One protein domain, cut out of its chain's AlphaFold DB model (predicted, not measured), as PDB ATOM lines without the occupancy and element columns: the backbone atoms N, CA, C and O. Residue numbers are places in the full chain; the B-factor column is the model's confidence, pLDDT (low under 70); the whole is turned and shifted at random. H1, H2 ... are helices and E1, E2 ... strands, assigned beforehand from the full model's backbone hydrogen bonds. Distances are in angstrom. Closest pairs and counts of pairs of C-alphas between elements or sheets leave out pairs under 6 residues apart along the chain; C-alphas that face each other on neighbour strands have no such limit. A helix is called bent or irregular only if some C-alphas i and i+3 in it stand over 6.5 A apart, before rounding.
ATOM      1  N   HIS A 228     -38.256  36.071   7.019       83.50
ATOM      2  CA  HIS A 228     -39.294  37.094   7.095       83.50
ATOM      3  C   HIS A 228     -39.660  37.442   8.544       83.50
ATOM      4  O   HIS A 228     -40.142  38.544   8.784       83.50
ATOM      5  N   GLU A 229     -39.364  36.567   9.508       90.56
ATOM      6  CA  GLU A 229     -39.715  36.743  10.919       90.56
ATOM      7  C   GLU A 229     -38.551  37.245  11.793       90.56
ATOM      8  O   GLU A 229     -38.686  37.224  13.010       90.56
ATOM      9  N   TRP A 230     -37.405  37.679  11.249       93.12
ATOM     10  CA  TRP A 230     -36.232  38.060  12.068       93.12
ATOM     11  C   TRP A 230     -36.503  39.174  13.086       93.12
ATOM     12  O   TRP A 230     -36.031  39.110  14.218       93.12
ATOM     13  N   ASP A 231     -37.258  40.187  12.691       94.75
ATOM     14  CA  ASP A 231     -37.685  41.301  13.536       94.75
ATOM     15  C   ASP A 231     -38.726  40.884  14.578       94.75
ATOM     16  O   ASP A 231     -38.572  41.230  15.744       94.75
ATOM     17  N   ILE A 232     -39.724  40.078  14.203       96.00
ATOM     18  CA  ILE A 232     -40.689  39.489  15.147       96.00
ATOM     19  C   ILE A 232     -39.954  38.613  16.173       96.00
ATOM     20  O   ILE A 232     -40.207  38.701  17.376       96.00
ATOM     21  N   SER A 233     -39.022  37.791  15.697       96.81
ATOM     22  CA  SER A 233     -38.197  36.887  16.497       96.81
ATOM     23  C   SER A 233     -37.361  37.669  17.499       96.81
ATOM     24  O   SER A 233     -37.453  37.419  18.698       96.81
ATOM     25  N   LEU A 234     -36.613  38.676  17.034       97.25
ATOM     26  CA  LEU A 234     -35.796  39.504  17.914       97.25
ATOM     27  C   LEU A 234     -36.647  40.318  18.894       97.25
ATOM     28  O   LEU A 234     -36.296  40.384  20.067       97.25
ATOM     29  N   LEU A 235     -37.765  40.902  18.450       97.69
ATOM     30  CA  LEU A 235     -38.672  41.642  19.331       97.69
ATOM     31  C   LEU A 235     -39.216  40.751  20.450       97.69
ATOM     32  O   LEU A 235     -39.280  41.171  21.603       97.69
ATOM     33  N   THR A 236     -39.571  39.508  20.124       97.44
ATOM     34  CA  THR A 236     -40.086  38.563  21.119       97.44
ATOM     35  C   THR A 236     -38.989  38.083  22.074       97.44
ATOM     36  O   THR A 236     -39.238  37.922  23.266       97.44
ATOM     37  N   LEU A 237     -37.753  37.914  21.594       97.62
ATOM     38  CA  LEU A 237     -36.607  37.630  22.464       97.62
ATOM     39  C   LEU A 237     -36.290  38.816  23.391       97.62
ATOM     40  O   LEU A 237     -36.027  38.607  24.568       97.62
ATOM     41  N   LEU A 238     -36.374  40.057  22.896       96.31
ATOM     42  CA  LEU A 238     -36.237  41.276  23.709       96.31
ATOM     43  C   LEU A 238     -37.337  41.382  24.777       96.31
ATOM     44  O   LEU A 238     -37.091  41.892  25.872       96.31
ATOM     45  N   TYR A 239     -38.543  40.901  24.473       96.62
ATOM     46  CA  TYR A 239     -39.645  40.813  25.431       96.62
ATOM     47  C   TYR A 239     -39.394  39.765  26.525       96.62
ATOM     48  O   TYR A 239     -39.720  40.024  27.679       96.62
ATOM     49  N   SER A 240     -38.780  38.627  26.187       95.44
ATOM     50  CA  SER A 240     -38.538  37.530  27.128       95.44
ATOM     51  C   SER A 240     -37.661  37.931  28.321       95.44
ATOM     52  O   SER A 240     -36.665  38.647  28.184       95.44
ATOM     53  N   GLU A 241     -38.016  37.415  29.495       92.81
ATOM     54  CA  GLU A 241     -37.267  37.593  30.747       92.81
ATOM     55  C   GLU A 241     -36.459  36.348  31.140       92.81
ATOM     56  O   GLU A 241     -35.799  36.342  32.177       92.81
ATOM     57  N   ASP A 242     -36.482  35.306  30.302       92.81
ATOM     58  CA  ASP A 242     -35.649  34.114  30.467       92.81
ATOM     59  C   ASP A 242     -34.159  34.490  30.514       92.81
ATOM     60  O   ASP A 242     -33.665  35.265  29.689       92.81
ATOM     61  N   ILE A 243     -33.434  33.947  31.496       91.81
ATOM     62  CA  ILE A 243     -32.065  34.372  31.802       91.81
ATOM     63  C   ILE A 243     -31.081  34.063  30.669       91.81
ATOM     64  O   ILE A 243     -30.134  34.825  30.455       91.81
ATOM     65  N   ASP A 244     -31.301  32.975  29.934       90.38
ATOM     66  CA  ASP A 244     -30.445  32.571  28.824       90.38
ATOM     67  C   ASP A 244     -30.768  33.408  27.586       90.38
ATOM     68  O   ASP A 244     -29.855  33.895  26.909       90.38
ATOM     69  N   VAL A 245     -32.051  33.716  27.366       94.19
ATOM     70  CA  VAL A 245     -32.477  34.651  26.314       94.19
ATOM     71  C   VAL A 245     -31.925  36.058  26.550       94.19
ATOM     72  O   VAL A 245     -31.399  36.671  25.621       94.19
ATOM     73  N   VAL A 246     -31.988  36.577  27.779       94.25
ATOM     74  CA  VAL A 246     -31.468  37.915  28.111       94.25
ATOM     75  C   VAL A 246     -29.963  38.004  27.838       94.25
ATOM     76  O   VAL A 246     -29.507  38.979  27.232       94.25
ATOM     77  N   LYS A 247     -29.187  36.975  28.212       92.44
ATOM     78  CA  LYS A 247     -27.746  36.903  27.902       92.44
ATOM     79  C   LYS A 247     -27.489  36.882  26.395       92.44
ATOM     80  O   LYS A 247     -26.633  37.627  25.916       92.44
ATOM     81  N   PHE A 248     -28.235  36.066  25.649       93.94
ATOM     82  CA  PHE A 248     -28.127  35.989  24.192       93.94
ATOM     83  C   PHE A 248     -28.389  37.349  23.533       93.94
ATOM     84  O   PHE A 248     -27.575  37.841  22.744       93.94
ATOM     85  N   VAL A 249     -29.506  37.986  23.891       94.38
ATOM     86  CA  VAL A 249     -29.918  39.279  23.338       94.38
ATOM     87  C   VAL A 249     -28.885  40.363  23.644       94.38
ATOM     88  O   VAL A 249     -28.536  41.116  22.738       94.38
ATOM     89  N   ALA A 250     -28.325  40.405  24.858       92.25
ATOM     90  CA  ALA A 250     -27.254  41.344  25.202       92.25
ATOM     91  C   ALA A 250     -26.009  41.180  24.306       92.25
ATOM     92  O   ALA A 250     -25.373  42.171  23.937       92.25
ATOM     93  N   GLY A 251     -25.684  39.944  23.907       90.94
ATOM     94  CA  GLY A 251     -24.624  39.654  22.940       90.94
ATOM     95  C   GLY A 251     -24.939  40.170  21.531       90.94
ATOM     96  O   GLY A 251     -24.081  40.788  20.899       90.94
ATOM     97  N   ILE A 252     -26.175  39.977  21.056       92.12
ATOM     98  CA  ILE A 252     -26.641  40.462  19.743       92.12
ATOM     99  C   ILE A 252     -26.657  41.995  19.680       92.12
ATOM    100  O   ILE A 252     -26.181  42.580  18.706       92.12
ATOM    101  N   THR A 253     -27.165  42.656  20.721       91.69
ATOM    102  CA  THR A 253     -27.236  44.124  20.790       91.69
ATOM    103  C   THR A 253     -25.897  44.754  21.172       91.69
ATOM    104  O   THR A 253     -25.748  45.975  21.099       91.69
ATOM    105  N   LYS A 254     -24.905  43.944  21.575       88.94
ATOM    106  CA  LYS A 254     -23.600  44.383  22.100       88.94
ATOM    107  C   LYS A 254     -23.758  45.341  23.286       88.94
ATOM    108  O   LYS A 254     -23.013  46.315  23.402       88.94
ATOM    109  N   GLY A 255     -24.769  45.089  24.119       88.00
ATOM    110  CA  GLY A 255     -25.132  45.919  25.271       88.00
ATOM    111  C   GLY A 255     -25.716  47.292  24.926       88.00
ATOM    112  O   GLY A 255     -25.842  48.125  25.819       88.00
ATOM    113  N   ALA A 256     -26.052  47.565  23.660       92.06
ATOM    114  CA  ALA A 256     -26.668  48.830  23.279       92.06
ATOM    115  C   ALA A 256     -28.131  48.911  23.731       92.06
ATOM    116  O   ALA A 256     -28.875  47.926  23.689       92.06
ATOM    117  N   GLU A 257     -28.555  50.120  24.093       93.69
ATOM    118  CA  GLU A 257     -29.966  50.414  24.314       93.69
ATOM    119  C   GLU A 257     -30.740  50.268  22.992       93.69
ATOM    120  O   GLU A 257     -30.259  50.647  21.918       93.69
ATOM    121  N   CYS A 258     -31.928  49.666  23.065       95.94
ATOM    122  CA  CYS A 258     -32.754  49.377  21.897       95.94
ATOM    123  C   CYS A 258     -33.919  50.358  21.797       95.94
ATOM    124  O   CYS A 258     -34.631  50.574  22.777       95.94
ATOM    125  N   LYS A 259     -34.163  50.868  20.591       97.50
ATOM    126  CA  LYS A 259     -35.331  51.673  20.241       97.50
ATOM    127  C   LYS A 259     -36.210  50.901  19.261       97.50
ATOM    128  O   LYS A 259     -35.752  50.476  18.204       97.50
ATOM    129  N   ILE A 260     -37.474  50.721  19.623       98.06
ATOM    130  CA  ILE A 260     -38.467  49.927  18.898       98.06
ATOM    131  C   ILE A 260     -39.553  50.862  18.361       98.06
ATOM    132  O   ILE A 260     -40.070  51.702  19.102       98.06
ATOM    133  N   SER A 261     -39.929  50.713  17.094       97.25
ATOM    134  CA  SER A 261     -41.085  51.397  16.502       97.25
ATOM    135  C   SER A 261     -41.785  50.530  15.457       97.25
ATOM    136  O   SER A 261     -41.236  49.542  14.969       97.25
ATOM    137  N   PHE A 262     -43.021  50.898  15.125       96.44
ATOM    138  CA  PHE A 262     -43.894  50.129  14.243       96.44
ATOM    139  C   PHE A 262     -44.437  51.017  13.125       96.44
ATOM    140  O   PHE A 262     -44.883  52.138  13.374       96.44
ATOM    141  N   GLU A 263     -44.438  50.494  11.903       94.38
ATOM    142  CA  GLU A 263     -45.115  51.098  10.755       94.38
ATOM    143  C   GLU A 263     -46.430  50.358  10.509       94.38
ATOM    144  O   GLU A 263     -46.449  49.126  10.422       94.38
ATOM    145  N   TYR A 264     -47.534  51.102  10.411       91.31
ATOM    146  CA  TYR A 264     -48.879  50.537  10.340       91.31
ATOM    147  C   TYR A 264     -49.560  50.828   9.004       91.31
ATOM    148  O   TYR A 264     -49.625  51.975   8.562       91.31
ATOM    149  N   ASN A 265     -50.211  49.814   8.436       88.25
ATOM    150  CA  ASN A 265     -51.199  49.990   7.387       88.25
ATOM    151  C   ASN A 265     -52.563  50.345   7.999       88.25
ATOM    152  O   ASN A 265     -53.384  49.480   8.311       88.25
ATOM    153  N   ASN A 266     -52.819  51.644   8.149       81.44
ATOM    154  CA  ASN A 266     -54.047  52.134   8.778       81.44
ATOM    155  C   ASN A 266     -55.333  51.799   8.001       81.44
ATOM    156  O   ASN A 266     -56.411  51.816   8.591       81.44
ATOM    157  N   THR A 267     -55.243  51.465   6.709       80.94
ATOM    158  CA  THR A 267     -56.425  51.136   5.890       80.94
ATOM    159  C   THR A 267     -57.085  49.818   6.299       80.94
ATOM    160  O   THR A 267     -58.295  49.664   6.150       80.94
ATOM    161  N   ASN A 268     -56.312  48.895   6.878       79.56
ATOM    162  CA  ASN A 268     -56.777  47.560   7.238       79.56
ATOM    163  C   ASN A 268     -57.286  47.440   8.674       79.56
ATOM    164  O   ASN A 268     -57.849  46.406   9.007       79.56
ATOM    165  N   ILE A 269     -57.134  48.469   9.513       74.44
ATOM    166  CA  ILE A 269     -57.505  48.408  10.939       74.44
ATOM    167  C   ILE A 269     -58.978  48.058  11.125       74.44
ATOM    168  O   ILE A 269     -59.276  47.156  11.895       74.44
ATOM    169  N   LYS A 270     -59.858  48.658  10.313       76.56
ATOM    170  CA  LYS A 270     -61.307  48.395  10.330       76.56
ATOM    171  C   LYS A 270     -61.680  46.922  10.142       76.56
ATOM    172  O   LYS A 270     -62.775  46.499  10.491       76.56
ATOM    173  N   LYS A 271     -60.793  46.124   9.535       77.06
ATOM    174  CA  LYS A 271     -61.017  44.686   9.320       77.06
ATOM    175  C   LYS A 271     -60.853  43.867  10.604       77.06
ATOM    176  O   LYS A 271     -61.162  42.680  10.594       77.06
ATOM    177  N   TRP A 272     -60.342  44.482  11.667       77.00
ATOM    178  CA  TRP A 272     -60.040  43.849  12.948       77.00
ATOM    179  C   TRP A 272     -60.900  44.394  14.095       77.00
ATOM    180  O   TRP A 272     -60.696  43.968  15.230       77.00
ATOM    181  N   ASP A 273     -61.863  45.273  13.802       79.31
ATOM    182  CA  ASP A 273     -62.779  45.861  14.783       79.31
ATOM    183  C   ASP A 273     -63.491  44.772  15.609       79.31
ATOM    184  O   ASP A 273     -64.014  43.786  15.077       79.31
ATOM    185  N   GLY A 274     -63.501  44.944  16.930       77.44
ATOM    186  CA  GLY A 274     -64.090  44.022  17.898       77.44
ATOM    187  C   GLY A 274     -63.240  42.789  18.219       77.44
ATOM    188  O   GLY A 274     -63.718  41.892  18.916       77.44
ATOM    189  N   THR A 275     -61.997  42.705  17.728       79.81
ATOM    190  CA  THR A 275     -61.084  41.584  18.014       79.81
ATOM    191  C   THR A 275     -60.058  41.937  19.094       79.81
ATOM    192  O   THR A 275     -59.690  43.092  19.282       79.81
ATOM    193  N   GLU A 276     -59.496  40.928  19.764       80.12
ATOM    194  CA  GLU A 276     -58.371  41.117  20.701       80.12
ATOM    195  C   GLU A 276     -57.141  41.764  20.030       80.12
ATOM    196  O   GLU A 276     -56.361  42.470  20.674       80.12
ATOM    197  N   ILE A 277     -56.983  41.564  18.715       82.00
ATOM    198  CA  ILE A 277     -55.897  42.150  17.922       82.00
ATOM    199  C   ILE A 277     -56.069  43.664  17.759       82.00
ATOM    200  O   ILE A 277     -55.067  44.375  17.778       82.00
ATOM    201  N   GLU A 278     -57.299  44.176  17.655       84.88
ATOM    202  CA  GLU A 278     -57.549  45.625  17.656       84.88
ATOM    203  C   GLU A 278     -57.013  46.249  18.946       84.88
ATOM    204  O   GLU A 278     -56.152  47.126  18.882       84.88
ATOM    205  N   GLY A 279     -57.419  45.722  20.106       85.69
ATOM    206  CA  GLY A 279     -56.951  46.210  21.406       85.69
ATOM    207  C   GLY A 279     -55.426  46.139  21.557       85.69
ATOM    208  O   GLY A 279     -54.809  47.064  22.092       85.69
ATOM    209  N   PHE A 280     -54.791  45.087  21.030       89.88
ATOM    210  CA  PHE A 280     -53.331  44.973  20.973       89.88
ATOM    211  C   PHE A 280     -52.682  46.079  20.131       89.88
ATOM    212  O   PHE A 280     -51.742  46.734  20.586       89.88
ATOM    213  N   ILE A 281     -53.197  46.336  18.927       90.25
ATOM    214  CA  ILE A 281     -52.671  47.379  18.040       90.25
ATOM    215  C   ILE A 281     -52.916  48.776  18.613       90.25
ATOM    216  O   ILE A 281     -52.014  49.614  18.576       90.25
ATOM    217  N   GLU A 282     -54.094  49.042  19.178       90.19
ATOM    218  CA  GLU A 282     -54.384  50.309  19.854       90.19
ATOM    219  C   GLU A 282     -53.416  50.558  21.008       90.19
ATOM    220  O   GLU A 282     -52.915  51.674  21.173       90.19
ATOM    221  N   LYS A 283     -53.084  49.511  21.774       92.88
ATOM    222  CA  LYS A 283     -52.090  49.591  22.843       92.88
ATOM    223  C   LYS A 283     -50.705  49.944  22.306       92.88
ATOM    224  O   LYS A 283     -50.091  50.882  22.813       92.88
ATOM    225  N   LEU A 284     -50.249  49.260  21.254       93.81
ATOM    226  CA  LEU A 284     -48.961  49.537  20.609       93.81
ATOM    227  C   LEU A 284     -48.888  50.933  19.975       93.81
ATOM    228  O   LEU A 284     -47.801  51.499  19.864       93.81
ATOM    229  N   LYS A 285     -50.019  51.527  19.588       92.75
ATOM    230  CA  LYS A 285     -50.081  52.886  19.029       92.75
ATOM    231  C   LYS A 285     -50.015  54.005  20.066       92.75
ATOM    232  O   LYS A 285     -49.798  55.152  19.679       92.75
ATOM    233  N   LYS A 286     -50.164  53.711  21.366       92.75
ATOM    234  CA  LYS A 286     -50.127  54.737  22.428       92.75
ATOM    235  C   LYS A 286     -48.792  55.476  22.513       92.75
ATOM    236  O   LYS A 286     -48.764  56.616  22.971       92.75
ATOM    237  N   LYS A 287     -47.696  54.846  22.086       94.00
ATOM    238  CA  LYS A 287     -46.380  55.481  21.960       94.00
ATOM    239  C   LYS A 287     -45.844  55.280  20.550       94.00
ATOM    240  O   LYS A 287     -46.007  54.218  19.956       94.00
ATOM    241  N   SER A 288     -45.163  56.298  20.033       93.31
ATOM    242  CA  SER A 288     -44.486  56.229  18.733       93.31
ATOM    243  C   SER A 288     -43.224  55.364  18.776       93.31
ATOM    244  O   SER A 288     -42.866  54.741  17.777       93.31
ATOM    245  N   THR A 289     -42.547  55.323  19.927       96.88
ATOM    246  CA  THR A 289     -41.306  54.573  20.136       96.88
ATOM    247  C   THR A 289     -41.255  53.971  21.534       96.88
ATOM    248  O   THR A 289     -41.745  54.579  22.488       96.88
ATOM    249  N   TYR A 290     -40.587  52.829  21.660       97.94
ATOM    250  CA  TYR A 290     -40.372  52.120  22.917       97.94
ATOM    251  C   TYR A 290     -38.887  51.823  23.121       97.94
ATOM    252  O   TYR A 290     -38.162  51.587  22.159       97.94
ATOM    253  N   ASN A 291     -38.451  51.782  24.375       96.50
ATOM    254  CA  ASN A 291     -37.293  50.980  24.775       96.50
ATOM    255  C   ASN A 291     -37.768  49.599  25.273       96.50
ATOM    256  O   ASN A 291     -38.973  49.348  25.326       96.50
ATOM    257  N   ILE A 292     -36.849  48.702  25.639       94.88
ATOM    258  CA  ILE A 292     -37.202  47.331  26.063       94.88
ATOM    259  C   ILE A 292     -38.162  47.343  27.263       94.88
ATOM    260  O   ILE A 292     -39.194  46.677  27.229       94.88
ATOM    261  N   GLU A 293     -37.858  48.129  28.297       95.38
ATOM    262  CA  GLU A 293     -38.647  48.192  29.533       95.38
ATOM    263  C   GLU A 293     -40.065  48.719  29.280       95.38
ATOM    264  O   GLU A 293     -41.055  48.095  29.660       95.38
ATOM    265  N   SER A 294     -40.184  49.835  28.558       96.75
ATOM    266  CA  SER A 294     -41.491  50.409  28.227       96.75
ATOM    267  C   SER A 294     -42.290  49.551  27.247       96.75
ATOM    268  O   SER A 294     -43.522  49.567  27.316       96.75
ATOM    269  N   PHE A 295     -41.631  48.799  26.357       96.88
ATOM    270  CA  PHE A 295     -42.288  47.811  25.503       96.88
ATOM    271  C   PHE A 295     -42.864  46.673  26.350       96.88
ATOM    272  O   PHE A 295     -44.061  46.412  26.264       96.88
ATOM    273  N   ARG A 296     -42.058  46.067  27.235       95.69
ATOM    274  CA  ARG A 296     -42.508  45.009  28.157       95.69
ATOM    275  C   ARG A 296     -43.686  45.458  29.012       95.69
ATOM    276  O   ARG A 296     -44.701  44.774  29.029       95.69
ATOM    277  N   ALA A 297     -43.594  46.634  29.636       95.50
ATOM    278  CA  ALA A 297     -44.687  47.192  30.432       95.50
ATOM    279  C   ALA A 297     -45.982  47.321  29.612       95.50
ATOM    280  O   ALA A 297     -47.049  46.919  30.064       95.50
ATOM    281  N   THR A 298     -45.879  47.797  28.368       96.25
ATOM    282  CA  THR A 298     -47.037  47.959  27.473       96.25
ATOM    283  C   THR A 298     -47.674  46.618  27.103       96.25
ATOM    284  O   THR A 298     -48.900  46.523  27.087       96.25
ATOM    285  N   ILE A 299     -46.862  45.592  26.816       94.94
ATOM    286  CA  ILE A 299     -47.342  44.243  26.487       94.94
ATOM    287  C   ILE A 299     -47.963  43.555  27.708       94.94
ATOM    288  O   ILE A 299     -49.015  42.942  27.578       94.94
ATOM    289  N   ASN A 300     -47.375  43.709  28.896       93.44
ATOM    290  CA  ASN A 300     -47.877  43.094  30.130       93.44
ATOM    291  C   ASN A 300     -49.237  43.661  30.580       93.44
ATOM    292  O   ASN A 300     -49.943  43.026  31.359       93.44
ATOM    293  N   GLU A 301     -49.642  44.830  30.075       93.31
ATOM    294  CA  GLU A 301     -50.991  45.375  30.274       93.31
ATOM    295  C   GLU A 301     -52.058  44.726  29.358       93.31
ATOM    296  O   GLU A 301     -53.216  45.155  29.367       93.31
ATOM    297  N   ILE A 302     -51.688  43.752  28.518       90.62
ATOM    298  CA  ILE A 302     -52.568  43.078  27.554       90.62
ATOM    299  C   ILE A 302     -52.858  41.661  28.054       90.62
ATOM    300  O   ILE A 302     -52.092  40.735  27.815       90.62
ATOM    301  N   ASN A 303     -54.003  41.488  28.718       86.62
ATOM    302  CA  ASN A 303     -54.335  40.281  29.492       86.62
ATOM    303  C   ASN A 303     -54.232  38.946  28.739       86.62
ATOM    304  O   ASN A 303     -53.975  37.923  29.365       86.62
ATOM    305  N   PHE A 304     -54.486  38.923  27.427       85.06
ATOM    306  CA  PHE A 304     -54.448  37.677  26.656       85.06
ATOM    307  C   PHE A 304     -53.027  37.284  26.219       85.06
ATOM    308  O   PHE A 304     -52.839  36.161  25.761       85.06
ATOM    309  N   ILE A 305     -52.036  38.179  26.340       88.75
ATOM    310  CA  ILE A 305     -50.622  37.869  26.106       88.75
ATOM    311  C   ILE A 305     -50.032  37.385  27.428       88.75
ATOM    312  O   ILE A 305     -49.512  38.150  28.230       88.75
ATOM    313  N   ASP A 306     -50.151  36.084  27.649       86.56
ATOM    314  CA  ASP A 306     -49.734  35.385  28.864       86.56
ATOM    315  C   ASP A 306     -48.271  34.919  28.832       86.56
ATOM    316  O   ASP A 306     -47.676  34.630  29.868       86.56
ATOM    317  N   GLN A 307     -47.685  34.825  27.640       89.94
ATOM    318  CA  GLN A 307     -46.340  34.302  27.432       89.94
ATOM    319  C   GLN A 307     -45.708  34.855  26.142       89.94
ATOM    320  O   GLN A 307     -46.424  35.285  25.228       89.94
ATOM    321  N   PRO A 308     -44.369  34.789  25.998       93.69
ATOM    322  CA  PRO A 308     -43.681  35.264  24.798       93.69
ATOM    323  C   PRO A 308     -44.158  34.600  23.498       93.69
ATOM    324  O   PRO A 308     -44.231  35.260  22.461       93.69
ATOM    325  N   SER A 309     -44.537  33.318  23.535       92.06
ATOM    326  CA  SER A 309     -45.070  32.618  22.358       92.06
ATOM    327  C   SER A 309     -46.370  33.260  21.855       92.06
ATOM    328  O   SER A 309     -46.535  33.446  20.648       92.06
ATOM    329  N   THR A 310     -47.245  33.704  22.765       90.81
ATOM    330  CA  THR A 310     -48.488  34.405  22.430       90.81
ATOM    331  C   THR A 310     -48.209  35.716  21.706       90.81
ATOM    332  O   THR A 310     -48.751  35.955  20.623       90.81
ATOM    333  N   LEU A 311     -47.266  36.514  22.223       93.50
ATOM    334  CA  LEU A 311     -46.802  37.728  21.546       93.50
ATOM    335  C   LEU A 311     -46.281  37.419  20.134       93.50
ATOM    336  O   LEU A 311     -46.658  38.108  19.182       93.50
ATOM    337  N   PHE A 312     -45.465  36.370  19.985       93.69
ATOM    338  CA  PHE A 312     -44.899  35.983  18.694       93.69
ATOM    339  C   PHE A 312     -45.986  35.742  17.646       93.69
ATOM    340  O   PHE A 312     -45.988  36.411  16.608       93.69
ATOM    341  N   TYR A 313     -46.941  34.828  17.886       89.31
ATOM    342  CA  TYR A 313     -47.921  34.568  16.827       89.31
ATOM    343  C   TYR A 313     -48.959  35.690  16.673       89.31
ATOM    344  O   TYR A 313     -49.542  35.804  15.591       89.31
ATOM    345  N   CYS A 314     -49.177  36.543  17.681       88.88
ATOM    346  CA  CYS A 314     -49.944  37.783  17.512       88.88
ATOM    347  C   CYS A 314     -49.265  38.727  16.518       88.88
ATOM    348  O   CYS A 314     -49.903  39.181  15.565       88.88
ATOM    349  N   LEU A 315     -47.959  38.954  16.670       91.50
ATOM    350  CA  LEU A 315     -47.173  39.733  15.715       91.50
ATOM    351  C   LEU A 315     -47.188  39.086  14.325       91.50
ATOM    352  O   LEU A 315     -47.418  39.785  13.338       91.50
ATOM    353  N   CYS A 316     -47.047  37.757  14.231       89.19
ATOM    354  CA  CYS A 316     -47.162  37.049  12.954       89.19
ATOM    355  C   CYS A 316     -48.525  37.264  12.290       89.19
ATOM    356  O   CYS A 316     -48.556  37.519  11.091       89.19
ATOM    357  N   LYS A 317     -49.638  37.204  13.040       84.88
ATOM    358  CA  LYS A 317     -50.990  37.507  12.526       84.88
ATOM    359  C   LYS A 317     -51.102  38.941  12.009       84.88
ATOM    360  O   LYS A 317     -51.700  39.171  10.960       84.88
ATOM    361  N   CYS A 318     -50.484  39.894  12.700       86.56
ATOM    362  CA  CYS A 318     -50.494  41.298  12.293       86.56
ATOM    363  C   CYS A 318     -49.652  41.567  11.035       86.56
ATOM    364  O   CYS A 318     -49.913  42.548  10.333       86.56
ATOM    365  N   ARG A 319     -48.656  40.714  10.754       86.56
ATOM    366  CA  ARG A 319     -47.701  40.851   9.642       86.56
ATOM    367  C   ARG A 319     -47.972  39.960   8.427       86.56
ATOM    368  O   ARG A 319     -47.165  39.978   7.499       86.56
ATOM    369  N   THR A 320     -49.075  39.210   8.422       76.69
ATOM    370  CA  THR A 320     -49.407  38.251   7.351       76.69
ATOM    371  C   THR A 320     -49.350  38.893   5.970       76.69
ATOM    372  O   THR A 320     -49.802  40.021   5.801       76.69
ATOM    373  N   GLU A 321     -48.845  38.167   4.968       68.06
ATOM    374  CA  GLU A 321     -48.816  38.593   3.556       68.06
ATOM    375  C   GLU A 321     -50.211  38.510   2.900       68.06
ATOM    376  O   GLU A 321     -50.379  37.986   1.801       68.06
ATOM    377  N   SER A 322     -51.242  38.968   3.607       68.69
ATOM    378  CA  SER A 322     -52.625  38.999   3.141       68.69
ATOM    379  C   SER A 322     -53.133  40.436   3.074       68.69
ATOM    380  O   SER A 322     -52.547  41.344   3.670       68.69
ATOM    381  N   ASP A 323     -54.291  40.634   2.446       67.81
ATOM    382  CA  ASP A 323     -54.998  41.920   2.446       67.81
ATOM    383  C   ASP A 323     -55.324  42.437   3.858       67.81
ATOM    384  O   ASP A 323     -55.794  43.563   3.993       67.81
ATOM    385  N   ASN A 324     -55.100  41.648   4.912       73.12
ATOM    386  CA  ASN A 324     -55.391  41.993   6.300       73.12
ATOM    387  C   ASN A 324     -54.159  42.453   7.094       73.12
ATOM    388  O   ASN A 324     -54.284  42.680   8.297       73.12
ATOM    389  N   GLN A 325     -52.989  42.604   6.462       85.88
ATOM    390  CA  GLN A 325     -51.773  43.091   7.122       85.88
ATOM    391  C   GLN A 325     -52.007  44.449   7.807       85.88
ATOM    392  O   GLN A 325     -52.447  45.400   7.154       85.88
ATOM    393  N   ILE A 326     -51.672  44.558   9.098       88.56
ATOM    394  CA  ILE A 326     -51.727  45.822   9.856       88.56
ATOM    395  C   ILE A 326     -50.327  46.347  10.156       88.56
ATOM    396  O   ILE A 326     -50.091  47.538   9.997       88.56
ATOM    397  N   ILE A 327     -49.394  45.498  10.588       91.62
ATOM    398  CA  ILE A 327     -48.008  45.912  10.829       91.62
ATOM    399  C   ILE A 327     -47.242  45.700   9.525       91.62
ATOM    400  O   ILE A 327     -47.125  44.572   9.059       91.62
ATOM    401  N   GLN A 328     -46.738  46.777   8.930       91.12
ATOM    402  CA  GLN A 328     -45.921  46.730   7.714       91.12
ATOM    403  C   GLN A 328     -44.457  46.453   8.046       91.12
ATOM    404  O   GLN A 328     -43.808  45.651   7.378       91.12
ATOM    405  N   ARG A 329     -43.946  47.095   9.103       92.31
ATOM    406  CA  ARG A 329     -42.551  46.968   9.529       92.31
ATOM    407  C   ARG A 329     -42.421  47.093  11.040       92.31
ATOM    408  O   ARG A 329     -43.116  47.898  11.662       92.31
ATOM    409  N   ILE A 330     -41.506  46.314  11.607       96.00
ATOM    410  CA  ILE A 330     -41.029  46.466  12.980       96.00
ATOM    411  C   ILE A 330     -39.585  46.950  12.889       96.00
ATOM    412  O   ILE A 330     -38.713  46.258  12.365       96.00
ATOM    413  N   ASN A 331     -39.331  48.156  13.381       96.06
ATOM    414  CA  ASN A 331     -38.006  48.752  13.389       96.06
ATOM    415  C   ASN A 331     -37.387  48.557  14.774       96.06
ATOM    416  O   ASN A 331     -37.944  49.021  15.766       96.06
ATOM    417  N   ILE A 332     -36.239  47.876  14.834       96.81
ATOM    418  CA  ILE A 332     -35.448  47.702  16.058       96.81
ATOM    419  C   ILE A 332     -34.057  48.273  15.805       96.81
ATOM    420  O   ILE A 332     -33.264  47.708  15.048       96.81
ATOM    421  N   GLU A 333     -33.788  49.417  16.419       96.19
ATOM    422  CA  GLU A 333     -32.523  50.137  16.343       96.19
ATOM    423  C   GLU A 333     -31.707  49.884  17.614       96.19
ATOM    424  O   GLU A 333     -32.209  50.026  18.727       96.19
ATOM    425  N   PHE A 334     -30.438  49.522  17.446       95.06
ATOM    426  CA  PHE A 334     -29.439  49.443  18.504       95.06
ATOM    427  C   PHE A 334     -28.684  50.772  18.509       95.06
ATOM    428  O   PHE A 334     -27.921  51.054  17.578       95.06
ATOM    429  N   ILE A 335     -28.898  51.609  19.524       91.06
ATOM    430  CA  ILE A 335     -28.370  52.978  19.546       91.06
ATOM    431  C   ILE A 335     -26.844  52.956  19.340       91.06
ATOM    432  O   ILE A 335     -26.111  52.269  20.050       91.06
ATOM    433  N   ASN A 336     -26.364  53.688  18.324       88.69
ATOM    434  CA  ASN A 336     -24.958  53.747  17.884       88.69
ATOM    435  C   ASN A 336     -24.340  52.416  17.395       88.69
ATOM    436  O   ASN A 336     -23.125  52.339  17.192       88.69
ATOM    437  N   LYS A 337     -25.137  51.356  17.211       88.38
ATOM    438  CA  LYS A 337     -24.686  50.014  16.791       88.38
ATOM    439  C   LYS A 337     -25.435  49.451  15.575       88.38
ATOM    440  O   LYS A 337     -25.077  48.370  15.111       88.38
ATOM    441  N   GLY A 338     -26.407  50.182  15.027       91.69
ATOM    442  CA  GLY A 338     -27.118  49.831  13.797       91.69
ATOM    443  C   GLY A 338     -28.499  49.241  14.067       91.69
ATOM    444  O   GLY A 338     -29.201  49.679  14.967       91.69
ATOM    445  N   ASN A 339     -28.916  48.264  13.267       93.25
ATOM    446  CA  ASN A 339     -30.221  47.611  13.373       93.25
ATOM    447  C   ASN A 339     -30.108  46.135  12.946       93.25
ATOM    448  O   ASN A 339     -29.019  45.642  12.638       93.25
ATOM    449  N   ILE A 340     -31.242  45.436  12.884       91.81
ATOM    450  CA  ILE A 340     -31.312  44.025  12.467       91.81
ATOM    451  C   ILE A 340     -30.698  43.786  11.083       91.81
ATOM    452  O   ILE A 340     -30.068  42.753  10.859       91.81
ATOM    453  N   GLU A 341     -30.854  44.711  10.133       90.25
ATOM    454  CA  GLU A 341     -30.333  44.541   8.772       90.25
ATOM    455  C   GLU A 341     -28.807  44.433   8.772       90.25
ATOM    456  O   GLU A 341     -28.273  43.580   8.057       90.25
ATOM    457  N   GLY A 342     -28.142  45.192   9.650       90.50
ATOM    458  CA  GLY A 342     -26.693  45.174   9.862       90.50
ATOM    459  C   GLY A 342     -26.146  43.931  10.576       90.50
ATOM    460  O   GLY A 342     -24.929  43.748  10.602       90.50
ATOM    461  N   LEU A 343     -27.001  43.062  11.129       92.50
ATOM    462  CA  LEU A 343     -26.562  41.796  11.723       92.50
ATOM    463  C   LEU A 343     -26.085  40.812  10.648       92.50
ATOM    464  O   LEU A 343     -26.665  40.694   9.556       92.50
ATOM    465  N   SER A 344     -25.049  40.049  10.989       92.19
ATOM    466  CA  SER A 344     -24.525  38.978  10.147       92.19
ATOM    467  C   SER A 344     -25.581  37.895   9.901       92.19
ATOM    468  O   SER A 344     -26.506  37.685  10.691       92.19
ATOM    469  N   LYS A 345     -25.434  37.146   8.799       89.75
ATOM    470  CA  LYS A 345     -26.317  36.000   8.515       89.75
ATOM    471  C   LYS A 345     -26.304  34.973   9.657       89.75
ATOM    472  O   LYS A 345     -27.355  34.429   9.975       89.75
ATOM    473  N   GLY A 346     -25.145  34.740  10.281       90.25
ATOM    474  CA  GLY A 346     -25.012  33.838  11.429       90.25
ATOM    475  C   GLY A 346     -25.790  34.312  12.659       90.25
ATOM    476  O   GLY A 346     -26.516  33.526  13.257       90.25
ATOM    477  N   GLU A 347     -25.723  35.603  12.998       93.00
ATOM    478  CA  GLU A 347     -26.509  36.186  14.101       93.00
ATOM    479  C   GLU A 347     -28.016  36.051  13.865       93.00
ATOM    480  O   GLU A 347     -28.750  35.651  14.763       93.00
ATOM    481  N   LYS A 348     -28.476  36.301  12.635       93.12
ATOM    482  CA  LYS A 348     -29.888  36.139  12.252       93.12
ATOM    483  C   LYS A 348     -30.370  34.689  12.361       93.12
ATOM    484  O   LYS A 348     -31.507  34.443  12.757       93.12
ATOM    485  N   LYS A 349     -29.508  33.713  12.060       91.75
ATOM    486  CA  LYS A 349     -29.818  32.293  12.285       91.75
ATOM    487  C   LYS A 349     -29.906  31.942  13.764       91.75
ATOM    488  O   LYS A 349     -30.818  31.214  14.144       91.75
ATOM    489  N   LEU A 350     -29.004  32.475  14.587       93.50
ATOM    490  CA  LEU A 350     -29.056  32.282  16.036       93.50
ATOM    491  C   LEU A 350     -30.307  32.913  16.649       93.50
ATOM    492  O   LEU A 350     -30.889  32.303  17.537       93.50
ATOM    493  N   ILE A 351     -30.768  34.062  16.140       95.44
ATOM    494  CA  ILE A 351     -32.069  34.641  16.516       95.44
ATOM    495  C   ILE A 351     -33.184  33.624  16.245       95.44
ATOM    496  O   ILE A 351     -33.919  33.276  17.163       95.44
ATOM    497  N   ASN A 352     -33.261  33.070  15.031       94.69
ATOM    498  CA  ASN A 352     -34.284  32.076  14.690       94.69
ATOM    499  C   ASN A 352     -34.201  30.805  15.549       94.69
ATOM    500  O   ASN A 352     -35.232  30.292  15.984       94.69
ATOM    501  N   ALA A 353     -32.992  30.297  15.802       94.75
ATOM    502  CA  ALA A 353     -32.787  29.120  16.639       94.75
ATOM    503  C   ALA A 353     -33.222  29.378  18.089       94.75
ATOM    504  O   ALA A 353     -33.996  28.594  18.634       94.75
ATOM    505  N   ASN A 354     -32.814  30.508  18.676       95.31
ATOM    506  CA  ASN A 354     -33.239  30.919  20.014       95.31
ATOM    507  C   ASN A 354     -34.755  31.107  20.093       95.31
ATOM    508  O   ASN A 354     -35.365  30.689  21.069       95.31
ATOM    509  N   THR A 355     -35.387  31.690  19.074       96.62
ATOM    510  CA  THR A 355     -36.846  31.835  19.044       96.62
ATOM    511  C   THR A 355     -37.545  30.478  18.976       96.62
ATOM    512  O   THR A 355     -38.467  30.238  19.749       96.62
ATOM    513  N   ILE A 356     -37.097  29.547  18.129       95.62
ATOM    514  CA  ILE A 356     -37.670  28.190  18.107       95.62
ATOM    515  C   ILE A 356     -37.549  27.526  19.479       95.62
ATOM    516  O   ILE A 356     -38.536  27.018  20.003       95.62
ATOM    517  N   ILE A 357     -36.351  27.550  20.058       94.75
ATOM    518  CA  ILE A 357     -36.041  26.860  21.305       94.75
ATOM    519  C   ILE A 357     -36.723  27.576  22.481       94.75
ATOM    520  O   ILE A 357     -37.647  27.036  23.076       94.75
ATOM    521  N   HIS A 358     -36.364  28.808  22.807       94.56
ATOM    522  CA  HIS A 358     -36.823  29.456  24.039       94.56
ATOM    523  C   HIS A 358     -38.230  30.060  23.973       94.56
ATOM    524  O   HIS A 358     -38.828  30.283  25.020       94.56
ATOM    525  N   ILE A 359     -38.767  30.342  22.779       94.62
ATOM    526  CA  ILE A 359     -40.060  31.035  22.641       94.62
ATOM    527  C   ILE A 359     -41.160  30.099  22.141       94.62
ATOM    528  O   ILE A 359     -42.258  30.117  22.683       94.62
ATOM    529  N   LEU A 360     -40.911  29.312  21.091       93.94
ATOM    530  CA  LEU A 360     -41.977  28.574  20.395       93.94
ATOM    531  C   LEU A 360     -42.133  27.125  20.844       93.94
ATOM    532  O   LEU A 360     -43.231  26.568  20.736       93.94
ATOM    533  N   SER A 361     -41.047  26.491  21.278       92.19
ATOM    534  CA  SER A 361     -41.089  25.093  21.684       92.19
ATOM    535  C   SER A 361     -41.671  24.949  23.084       92.19
ATOM    536  O   SER A 361     -41.308  25.655  24.020       92.19
TER     537      SER A 361
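What this domain is: This is residues 228 to 361 of the 635 residues of the protein "ATPase_AAA_core domain-containing protein" of Alistipes sp. AF17-16 (UniProt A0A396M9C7). A long two-stranded ribbon, E1 beside E2, runs along one side of a cluster of helices whose core is H1. H2, H5, H6 and H7 pack round H1, mostly crossed to one another where they touch, while H4 and then H3 lie toward one end of the long axis. The printed part has 134 residues, with seven named helices and two named strands in the order H1 H2 E1 H3 H4 H5 H6 E2 H7; the sheet, E1 - E2, is antiparallel, and the class is mostly helix. The whole is compact, with a radius of gyration of the C-alphas of 14.3 A and spans of 40 by 27 by 25 A.

Where its parts are: Begin with E1, residues 258 to 264, at C-alpha 258, (-32.754, 49.377, 21.897); it is 19.9 A long. Its neighbour E2, residues 327 to 334, is 20.4 A long. Find C-alpha 228 at (-39.294, 37.094, 7.095), where H1, residues 228 to 239, sets out over 18.7 A. H2 holds residues 243 to 253, H3 266 to 272, H4 276 to 285, H5 292 to 300 and H6 308 to 318. H7, residues 345 to 360, is the longest helix at 21.0 A and ends at C-alpha 360, (-41.977, 28.574, 20.395). H1 and H3 are irregular: C-alphas 228 and 231 are 7.9 A apart, and C-alphas 267 and 270 are 7.1 A apart.

How they stand to each other: Between E1 and E2, look at N 261 and O 331, 2.9 A, and N 331 and O 261, 2.8 A, within hydrogen-bond range. The closest C-alphas of H1 and E2 are those of Asp 231 and Ile 330, 6.2 A apart. H1 is the hub: it touches H7 at Ser 233 and Thr 355, C-alphas 5.8 A apart, at a steep tilt of 61 degrees, the same way. It touches H6 at Thr 236 and Phe 312, C-alphas 6.0 A apart, opposite ways at 38 degrees, only just steep. With residues 237 to 238 alone it touches H2, the closest C-alphas being those of Leu 237 and Val 245, 6.4 A. With residues 238 to 239 alone it touches H5, about perpendicular at 90 degrees, with C-alphas of Tyr 239 and Arg 296 5.8 A apart. H4 is near E1, and H3 is close to H4 but not clearly touching, with C-alphas of Trp 272 and Glu 278 5.6 A apart. In H2, H4, H5, H6 and H7 every O i to N i+4 pair is within hydrogen-bond range; H1 has 7 of 8, and H3 0 of 3 beside 2 of 4 O i to N i+3 pairs.

The domain as a whole: The C-alphas farthest apart are those of Gly 274 and Gly 346, 40.9 A. The printed part has no cut and no long link. Mean pLDDT of the printed part is 90.6; look to residues 321 to 323 for values under 70.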